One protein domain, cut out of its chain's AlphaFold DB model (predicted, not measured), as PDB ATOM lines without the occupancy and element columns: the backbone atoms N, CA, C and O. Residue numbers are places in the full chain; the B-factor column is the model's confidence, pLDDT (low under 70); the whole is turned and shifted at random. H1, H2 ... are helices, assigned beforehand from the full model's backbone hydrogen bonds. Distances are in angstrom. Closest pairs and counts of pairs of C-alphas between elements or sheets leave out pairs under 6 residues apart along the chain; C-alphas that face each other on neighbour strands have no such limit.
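This is residues 21 to 82 of the 492 residues of an uncharacterized protein of Euryarchaeota archaeon (UniProt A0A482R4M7). Two helices, H2 and H3, form a hairpin that opens like a V from their tight link, and the longest helix, H1, runs in at the open side, crossing the first residues of H2, 51 to 54, and just reaching H3 with its last residues, 33 to 37. Between H1 and H2 the chain makes a long loop, residues 38 to 50, that swings out to one side of the three helices. The printed part has 62 residues with three named helices, in the order H1, H2, H3, and no named strand; its class is all helix. It is compact, with a radius of gyration of the C-alphas of 11.6 A, and spans 35 by 32 by 18 A.

Start with H1, residues 21 to 37, and look for the place where it touches H2, residues 51 to 63. They touch, the closest C-alphas being those of Ala 30 and Trp 51, 5.2 A apart. H2 touches H1 with residues 51 to 54 alone. H1 and H2 run the same way at a steep tilt of 47 degrees. Go on to H3, residues 67 to 80, which forms a helical hairpin with H2. Their closest C-alphas, those of Leu 61 and Asn 69, are 5.0 A apart; they touch through residues 58 to 62 of H2 and 69 to 73 of H3 alone. They run opposite ways at a steep tilt of 42 degrees. H1 and H3 only just touch, with 3 pairs of C-alphas within 8 A, through residues 33 to 37 and 72 to 76 alone; the closest C-alphas are those of Phe 37 and Thr 72, 6.9 A apart. Their tilt of 38 degrees is only just steep, and they run opposite ways. The helix packing is mostly crossed, with none of these three pairs at a shallow tilt. In H1 and H3 each O i to N i+4 pair is within hydrogen-bond range; in H2 8 of 9 are.

Find C-alpha 21 at (457.446, 443.223, 418.773); from there H1 runs 24.1 A to C-alpha 37 at (471.915, 444.345, 438.013). H2 begins at C-alpha 51, (461.319, 438.566, 430.907), and is 18.3 A long. H3 is 19.7 A long and ends at C-alpha 80, (463.641, 452.589, 432.913).

The farthest C-alphas are those of Thr 21 and Pro 67, 35.2 A apart. The printed part, residues 21 to 82, has no cut. The link from H1 to H2 is long, with 13 residues whose C-alphas lie 6 to 18 A from the mean of the C-alphas; the link from H2 to H3, with 3 residues, is tight. Look for low confidence at residues 42 to 44 and 82, where the pLDDT is under 70; the mean of the printed part is 83.6.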
ATOM      1  N   THR A  21     456.706 441.994 418.462       89.75
ATOM      2  CA  THR A  21     457.446 443.223 418.773       89.75
ATOM      3  C   THR A  21     457.616 443.429 420.276       89.75
ATOM      4  O   THR A  21     458.720 443.742 420.723       89.75
ATOM      5  N   TRP A  22     456.558 443.220 421.069       91.75
ATOM      6  CA  TRP A  22     456.651 443.318 422.528       91.75
ATOM      7  C   TRP A  22     457.590 442.248 423.090       91.75
ATOM      8  O   TRP A  22     458.467 442.568 423.885       91.75
ATOM      9  N   ARG A  23     457.476 440.994 422.622       90.81
ATOM     10  CA  ARG A  23     458.350 439.887 423.056       90.81
ATOM     11  C   ARG A  23     459.825 440.167 422.781       90.81
ATOM     12  O   ARG A  23     460.653 439.908 423.653       90.81
ATOM     13  N   ARG A  24     460.147 440.717 421.606       90.81
ATOM     14  CA  ARG A  24     461.515 441.115 421.251       90.81
ATOM     15  C   ARG A  24     462.041 442.196 422.198       90.81
ATOM     16  O   ARG A  24     463.054 441.973 422.852       90.81
ATOM     17  N   ARG A  25     461.303 443.303 422.358       88.06
ATOM     18  CA  ARG A  25     461.688 444.407 423.259       88.06
ATOM     19  C   ARG A  25     461.818 443.957 424.714       88.06
ATOM     20  O   ARG A  25     462.743 444.363 425.404       88.06
ATOM     21  N   ALA A  26     460.916 443.096 425.182       89.31
ATOM     22  CA  ALA A  26     460.961 442.549 426.532       89.31
ATOM     23  C   ALA A  26     462.176 441.652 426.764       89.31
ATOM     24  O   ALA A  26     462.754 441.696 427.847       89.31
ATOM     25  N   ARG A  27     462.590 440.872 425.759       90.69
ATOM     26  CA  ARG A  27     463.812 440.066 425.828       90.69
ATOM     27  C   ARG A  27     465.057 440.947 425.879       90.69
ATOM     28  O   ARG A  27     465.871 440.753 426.769       90.69
ATOM     29  N   GLU A  28     465.175 441.919 424.975       88.12
ATOM     30  CA  GLU A  28     466.307 442.860 424.935       88.12
ATOM     31  C   GLU A  28     466.427 443.640 426.251       88.12
ATOM     32  O   GLU A  28     467.496 443.686 426.855       88.12
ATOM     33  N   TYR A  29     465.310 444.187 426.740       89.06
ATOM     34  CA  TYR A  29     465.254 444.908 428.009       89.06
ATOM     35  C   TYR A  29     465.623 444.024 429.205       89.06
ATOM     36  O   TYR A  29     466.430 444.423 430.041       89.06
ATOM     37  N   ALA A  30     465.040 442.823 429.296       90.25
ATOM     38  CA  ALA A  30     465.321 441.898 430.390       90.25
ATOM     39  C   ALA A  30     466.782 441.447 430.381       90.25
ATOM     40  O   ALA A  30     467.398 441.430 431.440       90.25
ATOM     41  N   ALA A  31     467.336 441.134 429.207       88.25
ATOM     42  CA  ALA A  31     468.740 440.778 429.062       88.25
ATOM     43  C   ALA A  31     469.640 441.910 429.564       88.25
ATOM     44  O   ALA A  31     470.489 441.664 430.413       88.25
ATOM     45  N   ALA A  32     469.389 443.152 429.136       86.56
ATOM     46  CA  ALA A  32     470.138 444.303 429.624       86.56
ATOM     47  C   ALA A  32     470.027 444.447 431.152       86.56
ATOM     48  O   ALA A  32     471.037 444.468 431.836       86.56
ATOM     49  N   MET A  33     468.824 444.489 431.727       88.25
ATOM     50  CA  MET A  33     468.689 444.703 433.176       88.25
ATOM     51  C   MET A  33     469.272 443.559 434.014       88.25
ATOM     52  O   MET A  33     469.873 443.817 435.051       88.25
ATOM     53  N   LEU A  34     469.108 442.306 433.584       89.12
ATOM     54  CA  LEU A  34     469.641 441.150 434.307       89.12
ATOM     55  C   LEU A  34     471.167 441.114 434.254       89.12
ATOM     56  O   LEU A  34     471.786 440.927 435.291       89.12
ATOM     57  N   VAL A  35     471.764 441.367 433.088       85.31
ATOM     58  CA  VAL A  35     473.226 441.433 432.942       85.31
ATOM     59  C   VAL A  35     473.820 442.531 433.826       85.31
ATOM     60  O   VAL A  35     474.858 442.309 434.439       85.31
ATOM     61  N   LEU A  36     473.162 443.693 433.908       82.50
ATOM     62  CA  LEU A  36     473.689 444.860 434.624       82.50
ATOM     63  C   LEU A  36     473.461 444.809 436.145       82.50
ATOM     64  O   LEU A  36     474.254 445.390 436.882       82.50
ATOM     65  N   PHE A  37     472.363 444.202 436.617       84.62
ATOM     66  CA  PHE A  37     471.915 444.345 438.013       84.62
ATOM     67  C   PHE A  37     471.722 443.047 438.781       84.62
ATOM     68  O   PHE A  37     471.706 443.090 440.012       84.62
ATOM     69  N   LYS A  38     471.512 441.913 438.106       84.88
ATOM     70  CA  LYS A  38     471.394 440.638 438.810       84.88
ATOM     71  C   LYS A  38     472.814 440.152 439.128       84.88
ATOM     72  O   LYS A  38     473.629 440.129 438.210       84.88
ATOM     73  N   PRO A  39     473.119 439.749 440.373       80.94
ATOM     74  CA  PRO A  39     474.349 439.021 440.663       80.94
ATOM     75  C   PRO A  39     474.461 437.795 439.751       80.94
ATOM     76  O   PRO A  39     473.461 437.111 439.509       80.94
ATOM     77  N   TRP A  40     475.652 437.566 439.202       78.00
ATOM     78  CA  TRP A  40     475.911 436.400 438.361       78.00
ATOM     79  C   TRP A  40     476.124 435.181 439.253       78.00
ATOM     80  O   TRP A  40     476.560 435.309 440.400       78.00
ATOM     81  N   ASP A  41     475.768 434.019 438.724       74.06
ATOM     82  CA  ASP A  41     475.948 432.743 439.398       74.06
ATOM     83  C   ASP A  41     477.465 432.425 439.492       74.06
ATOM     84  O   ASP A  41     478.298 433.095 438.871       74.06
ATOM     85  N   GLU A  42     477.864 431.450 440.316       60.91
ATOM     86  CA  GLU A  42     479.290 431.168 440.604       60.91
ATOM     87  C   GLU A  42     480.113 430.780 439.362       60.91
ATOM     88  O   GLU A  42     481.332 430.942 439.344       60.91
ATOM     89  N   ASP A  43     479.443 430.314 438.310       68.00
ATOM     90  CA  ASP A  43     480.008 430.003 436.995       68.00
ATOM     91  C   ASP A  43     480.241 431.250 436.118       68.00
ATOM     92  O   ASP A  43     480.713 431.137 434.986       68.00
ATOM     93  N   GLY A  44     479.913 432.445 436.616       63.19
ATOM     94  CA  GLY A  44     479.989 433.686 435.853       63.19
ATOM     95  C   GLY A  44     478.870 433.821 434.819       63.19
ATOM     96  O   GLY A  44     479.000 434.602 433.877       63.19
ATOM     97  N   SER A  45     477.770 433.081 434.964       72.88
ATOM     98  CA  SER A  45     476.599 433.226 434.106       72.88
ATOM     99  C   SER A  45     475.573 434.172 434.739       72.88
ATOM    100  O   SER A  45     475.252 434.049 435.920       72.88
ATOM    101  N   PRO A  46     474.948 435.090 433.979       71.50
ATOM    102  CA  PRO A  46     473.825 435.882 434.491       71.50
ATOM    103  C   PRO A  46     472.547 435.035 434.705       71.50
ATOM    104  O   PRO A  46     471.512 435.537 435.172       71.50
ATOM    105  N   GLY A  47     472.586 433.745 434.357       83.81
ATOM    106  CA  GLY A  47     471.440 432.849 434.353       83.81
ATOM    107  C   GLY A  47     470.444 433.185 433.231       83.81
ATOM    108  O   GLY A  47     470.796 433.803 432.221       83.81
ATOM    109  N   PRO A  48     469.163 432.785 433.354       90.00
ATOM    110  CA  PRO A  48     468.194 432.943 432.271       90.00
ATOM    111  C   PRO A  48     467.873 434.414 431.954       90.00
ATOM    112  O   PRO A  48     467.167 435.081 432.707       90.00
ATOM    113  N   LEU A  49     468.271 434.898 430.775       91.50
ATOM    114  CA  LEU A  49     468.026 436.273 430.300       91.50
ATOM    115  C   LEU A  49     466.607 436.477 429.731       91.50
ATOM    116  O   LEU A  49     466.407 436.899 428.590       91.50
ATOM    117  N   THR A  50     465.586 436.125 430.513       92.12
ATOM    118  CA  THR A  50     464.179 436.157 430.080       92.12
ATOM    119  C   THR A  50     463.365 437.205 430.829       92.12
ATOM    120  O   THR A  50     463.651 437.530 431.980       92.12
ATOM    121  N   TRP A  51     462.267 437.676 430.222       90.75
ATOM    122  CA  TRP A  51     461.319 438.566 430.907       90.75
ATOM    123  C   TRP A  51     460.796 437.967 432.217       90.75
ATOM    124  O   TRP A  51     460.647 438.682 433.200       90.75
ATOM    125  N   ARG A  52     460.567 436.646 432.250       92.25
ATOM    126  CA  ARG A  52     460.129 435.931 433.456       92.25
ATOM    127  C   ARG A  52     461.172 436.020 434.572       92.25
ATOM    128  O   ARG A  52     460.810 436.329 435.705       92.25
ATOM    129  N   ALA A  53     462.442 435.789 434.246       91.19
ATOM    130  CA  ALA A  53     463.538 435.915 435.202       91.19
ATOM    131  C   ALA A  53     463.686 437.357 435.705       91.19
ATOM    132  O   ALA A  53     463.794 437.570 436.906       91.19
ATOM    133  N   PHE A  54     463.572 438.353 434.820       92.56
ATOM    134  CA  PHE A  54     463.581 439.762 435.217       92.56
ATOM    135  C   PHE A  54     462.422 440.110 436.161       92.56
ATOM    136  O   PHE A  54     462.628 440.771 437.175       92.56
ATOM    137  N   THR A  55     461.201 439.639 435.880       92.00
ATOM    138  CA  THR A  55     460.062 439.877 436.781       92.00
ATOM    139  C   THR A  55     460.220 439.187 438.131       92.00
ATOM    140  O   THR A  55     459.836 439.774 439.138       92.00
ATOM    141  N   ALA A  56     460.800 437.982 438.160       92.94
ATOM    142  CA  ALA A  56     461.092 437.271 439.401       92.94
ATOM    143  C   ALA A  56     462.158 438.014 440.218       92.94
ATOM    144  O   ALA A  56     461.942 438.278 441.393       92.94
ATOM    145  N   PHE A  57     463.239 438.457 439.570       93.00
ATOM    146  CA  PHE A  57     464.280 439.274 440.194       93.00
ATOM    147  C   PHE A  57     463.715 440.578 440.778       93.00
ATOM    148  O   PHE A  57     463.940 440.897 441.938       93.00
ATOM    149  N   MET A  58     462.883 441.305 440.023       93.44
ATOM    150  CA  MET A  58     462.227 442.518 440.529       93.44
ATOM    151  C   MET A  58     461.247 442.256 441.681       93.44
ATOM    152  O   MET A  58     460.999 443.170 442.469       93.44
ATOM    153  N   ALA A  59     460.636 441.070 441.750       91.56
ATOM    154  CA  ALA A  59     459.779 440.679 442.867       91.56
ATOM    155  C   ALA A  59     460.619 440.358 444.110       91.56
ATOM    156  O   ALA A  59     460.296 440.845 445.190       91.56
ATOM    157  N   ASP A  60     461.725 439.639 443.931       92.62
ATOM    158  CA  ASP A  60     462.667 439.288 444.992       92.62
ATOM    159  C   ASP A  60     463.289 440.528 445.656       92.62
ATOM    160  O   ASP A  60     463.185 440.697 446.872       92.62
ATOM    161  N   LEU A  61     463.790 441.481 444.857       87.88
ATOM    162  CA  LEU A  61     464.328 442.747 445.375       87.88
ATOM    163  C   LEU A  61     463.313 443.524 446.236       87.88
ATOM    164  O   LEU A  61     463.695 444.269 447.136       87.88
ATOM    165  N   ARG A  62     462.012 443.400 445.940       89.75
ATOM    166  CA  ARG A  62     460.942 444.082 446.690       89.75
ATOM    167  C   ARG A  62     460.516 443.309 447.929       89.75
ATOM    168  O   ARG A  62     460.122 443.940 448.905       89.75
ATOM    169  N   ALA A  63     460.560 441.982 447.872       91.75
ATOM    170  CA  ALA A  63     460.252 441.116 449.002       91.75
ATOM    171  C   ALA A  63     461.317 441.229 450.105       91.75
ATOM    172  O   ALA A  63     460.984 441.143 451.283       91.75
ATOM    173  N   HIS A  64     462.570 441.503 449.726       87.94
ATOM    174  CA  HIS A  64     463.711 441.598 450.637       87.94
ATOM    175  C   HIS A  64     464.325 443.012 450.620       87.94
ATOM    176  O   HIS A  64     465.342 443.224 449.960       87.94
ATOM    177  N   PRO A  65     463.741 444.013 451.311       83.25
ATOM    178  CA  PRO A  65     464.152 445.417 451.218       83.25
ATOM    179  C   PRO A  65     465.433 445.725 452.018       83.25
ATOM    180  O   PRO A  65     465.429 446.518 452.962       83.25
ATOM    181  N   THR A  66     466.552 445.119 451.629       78.75
ATOM    182  CA  THR A  66     467.888 445.550 452.062       78.75
ATOM    183  C   THR A  66     468.252 446.879 451.381       78.75
ATOM    184  O   THR A  66     467.730 447.169 450.300       78.75
ATOM    185  N   PRO A  67     469.152 447.706 451.944       71.62
ATOM    186  CA  PRO A  67     469.592 448.943 451.288       71.62
ATOM    187  C   PRO A  67     470.126 448.716 449.868       71.62
ATOM    188  O   PRO A  67     469.811 449.493 448.966       71.62
ATOM    189  N   VAL A  68     470.840 447.607 449.643       75.38
ATOM    190  CA  VAL A  68     471.294 447.178 448.313       75.38
ATOM    191  C   VAL A  68     470.100 446.924 447.393       75.38
ATOM    192  O   VAL A  68     470.019 447.517 446.321       75.38
ATOM    193  N   ASN A  69     469.118 446.130 447.821       82.00
ATOM    194  CA  ASN A  69     467.969 445.782 446.982       82.00
ATOM    195  C   ASN A  69     467.068 446.983 446.671       82.00
ATOM    196  O   ASN A  69     466.595 447.140 445.539       82.00
ATOM    197  N   VAL A  70     466.865 447.865 447.654       76.44
ATOM    198  CA  VAL A  70     466.129 449.124 447.488       76.44
ATOM    199  C   VAL A  70     466.841 450.028 446.480       76.44
ATOM    200  O   VAL A  70     466.196 450.573 445.577       76.44
ATOM    201  N   THR A  71     468.164 450.136 446.584       75.19
ATOM    202  CA  THR A  71     468.993 450.941 445.681       75.19
ATOM    203  C   THR A  71     469.005 450.366 444.268       75.19
ATOM    204  O   THR A  71     468.726 451.092 443.314       75.19
ATOM    205  N   THR A  72     469.204 449.058 444.112       81.25
ATOM    206  CA  THR A  72     469.121 448.359 442.821       81.25
ATOM    207  C   THR A  72     467.752 448.563 442.170       81.25
ATOM    208  O   THR A  72     467.665 448.925 440.995       81.25
ATOM    209  N   CYS A  73     466.661 448.452 442.938       83.06
ATOM    210  CA  CYS A  73     465.320 448.787 442.455       83.06
ATOM    211  C   CYS A  73     465.211 450.242 441.975       83.06
ATOM    212  O   CYS A  73     464.583 450.507 440.943       83.06
ATOM    213  N   ALA A  74     465.779 451.193 442.721       75.88
ATOM    214  CA  ALA A  74     465.762 452.607 442.369       75.88
ATOM    215  C   ALA A  74     466.581 452.895 441.100       75.88
ATOM    216  O   ALA A  74     466.109 453.648 440.246       75.88
ATOM    217  N   LEU A  75     467.741 452.257 440.929       79.94
ATOM    218  CA  LEU A  75     468.590 452.376 439.740       79.94
ATOM    219  C   LEU A  75     467.914 451.797 438.498       79.94
ATOM    220  O   LEU A  75     467.830 452.488 437.480       79.94
ATOM    221  N   ILE A  76     467.346 450.590 438.596       84.69
ATOM    222  CA  ILE A  76     466.580 449.981 437.499       84.69
ATOM    223  C   ILE A  76     465.428 450.905 437.102       84.69
ATOM    224  O   ILE A  76     465.266 451.211 435.920       84.69
ATOM    225  N   ARG A  77     464.656 451.420 438.072       81.00
ATOM    226  CA  ARG A  77     463.588 452.403 437.805       81.00
ATOM    227  C   ARG A  77     464.139 453.671 437.153       81.00
ATOM    228  O   ARG A  77     463.560 454.149 436.183       81.00
ATOM    229  N   GLY A  78     465.250 454.201 437.653       72.12
ATOM    230  CA  GLY A  78     465.918 455.375 437.100       72.12
ATOM    231  C   GLY A  78     466.271 455.185 435.627       72.12
ATOM    232  O   GLY A  78     465.909 456.024 434.805       72.12
ATOM    233  N   LEU A  79     466.892 454.057 435.276       77.75
ATOM    234  CA  LEU A  79     467.212 453.709 433.890       77.75
ATOM    235  C   LEU A  79     465.963 453.485 433.034       77.75
ATOM    236  O   LEU A  79     465.910 453.988 431.914       77.75
ATOM    237  N   THR A  80     464.939 452.818 433.580       79.25
ATOM    238  CA  THR A  80     463.641 452.589 432.913       79.25
ATOM    239  C   THR A  80     463.047 453.906 432.399       79.25
ATOM    240  O   THR A  80     462.520 453.968 431.290       79.25
ATOM    241  N   TRP A  81     463.152 454.972 433.199       72.56
ATOM    242  CA  TRP A  81     462.573 456.289 432.912       72.56
ATOM    243  C   TRP A  81     463.583 457.308 432.352       72.56
ATOM    244  O   TRP A  81     463.257 458.493 432.236       72.56
ATOM    245  N   GLY A  82     464.791 456.868 431.983       59.28
ATOM    246  CA  GLY A  82     465.798 457.700 431.314       59.28
ATOM    247  C   GLY A  82     466.555 458.674 432.224       59.28
ATOM    248  O   GLY A  82     466.889 459.768 431.777       59.28
TER     249      GLY A  82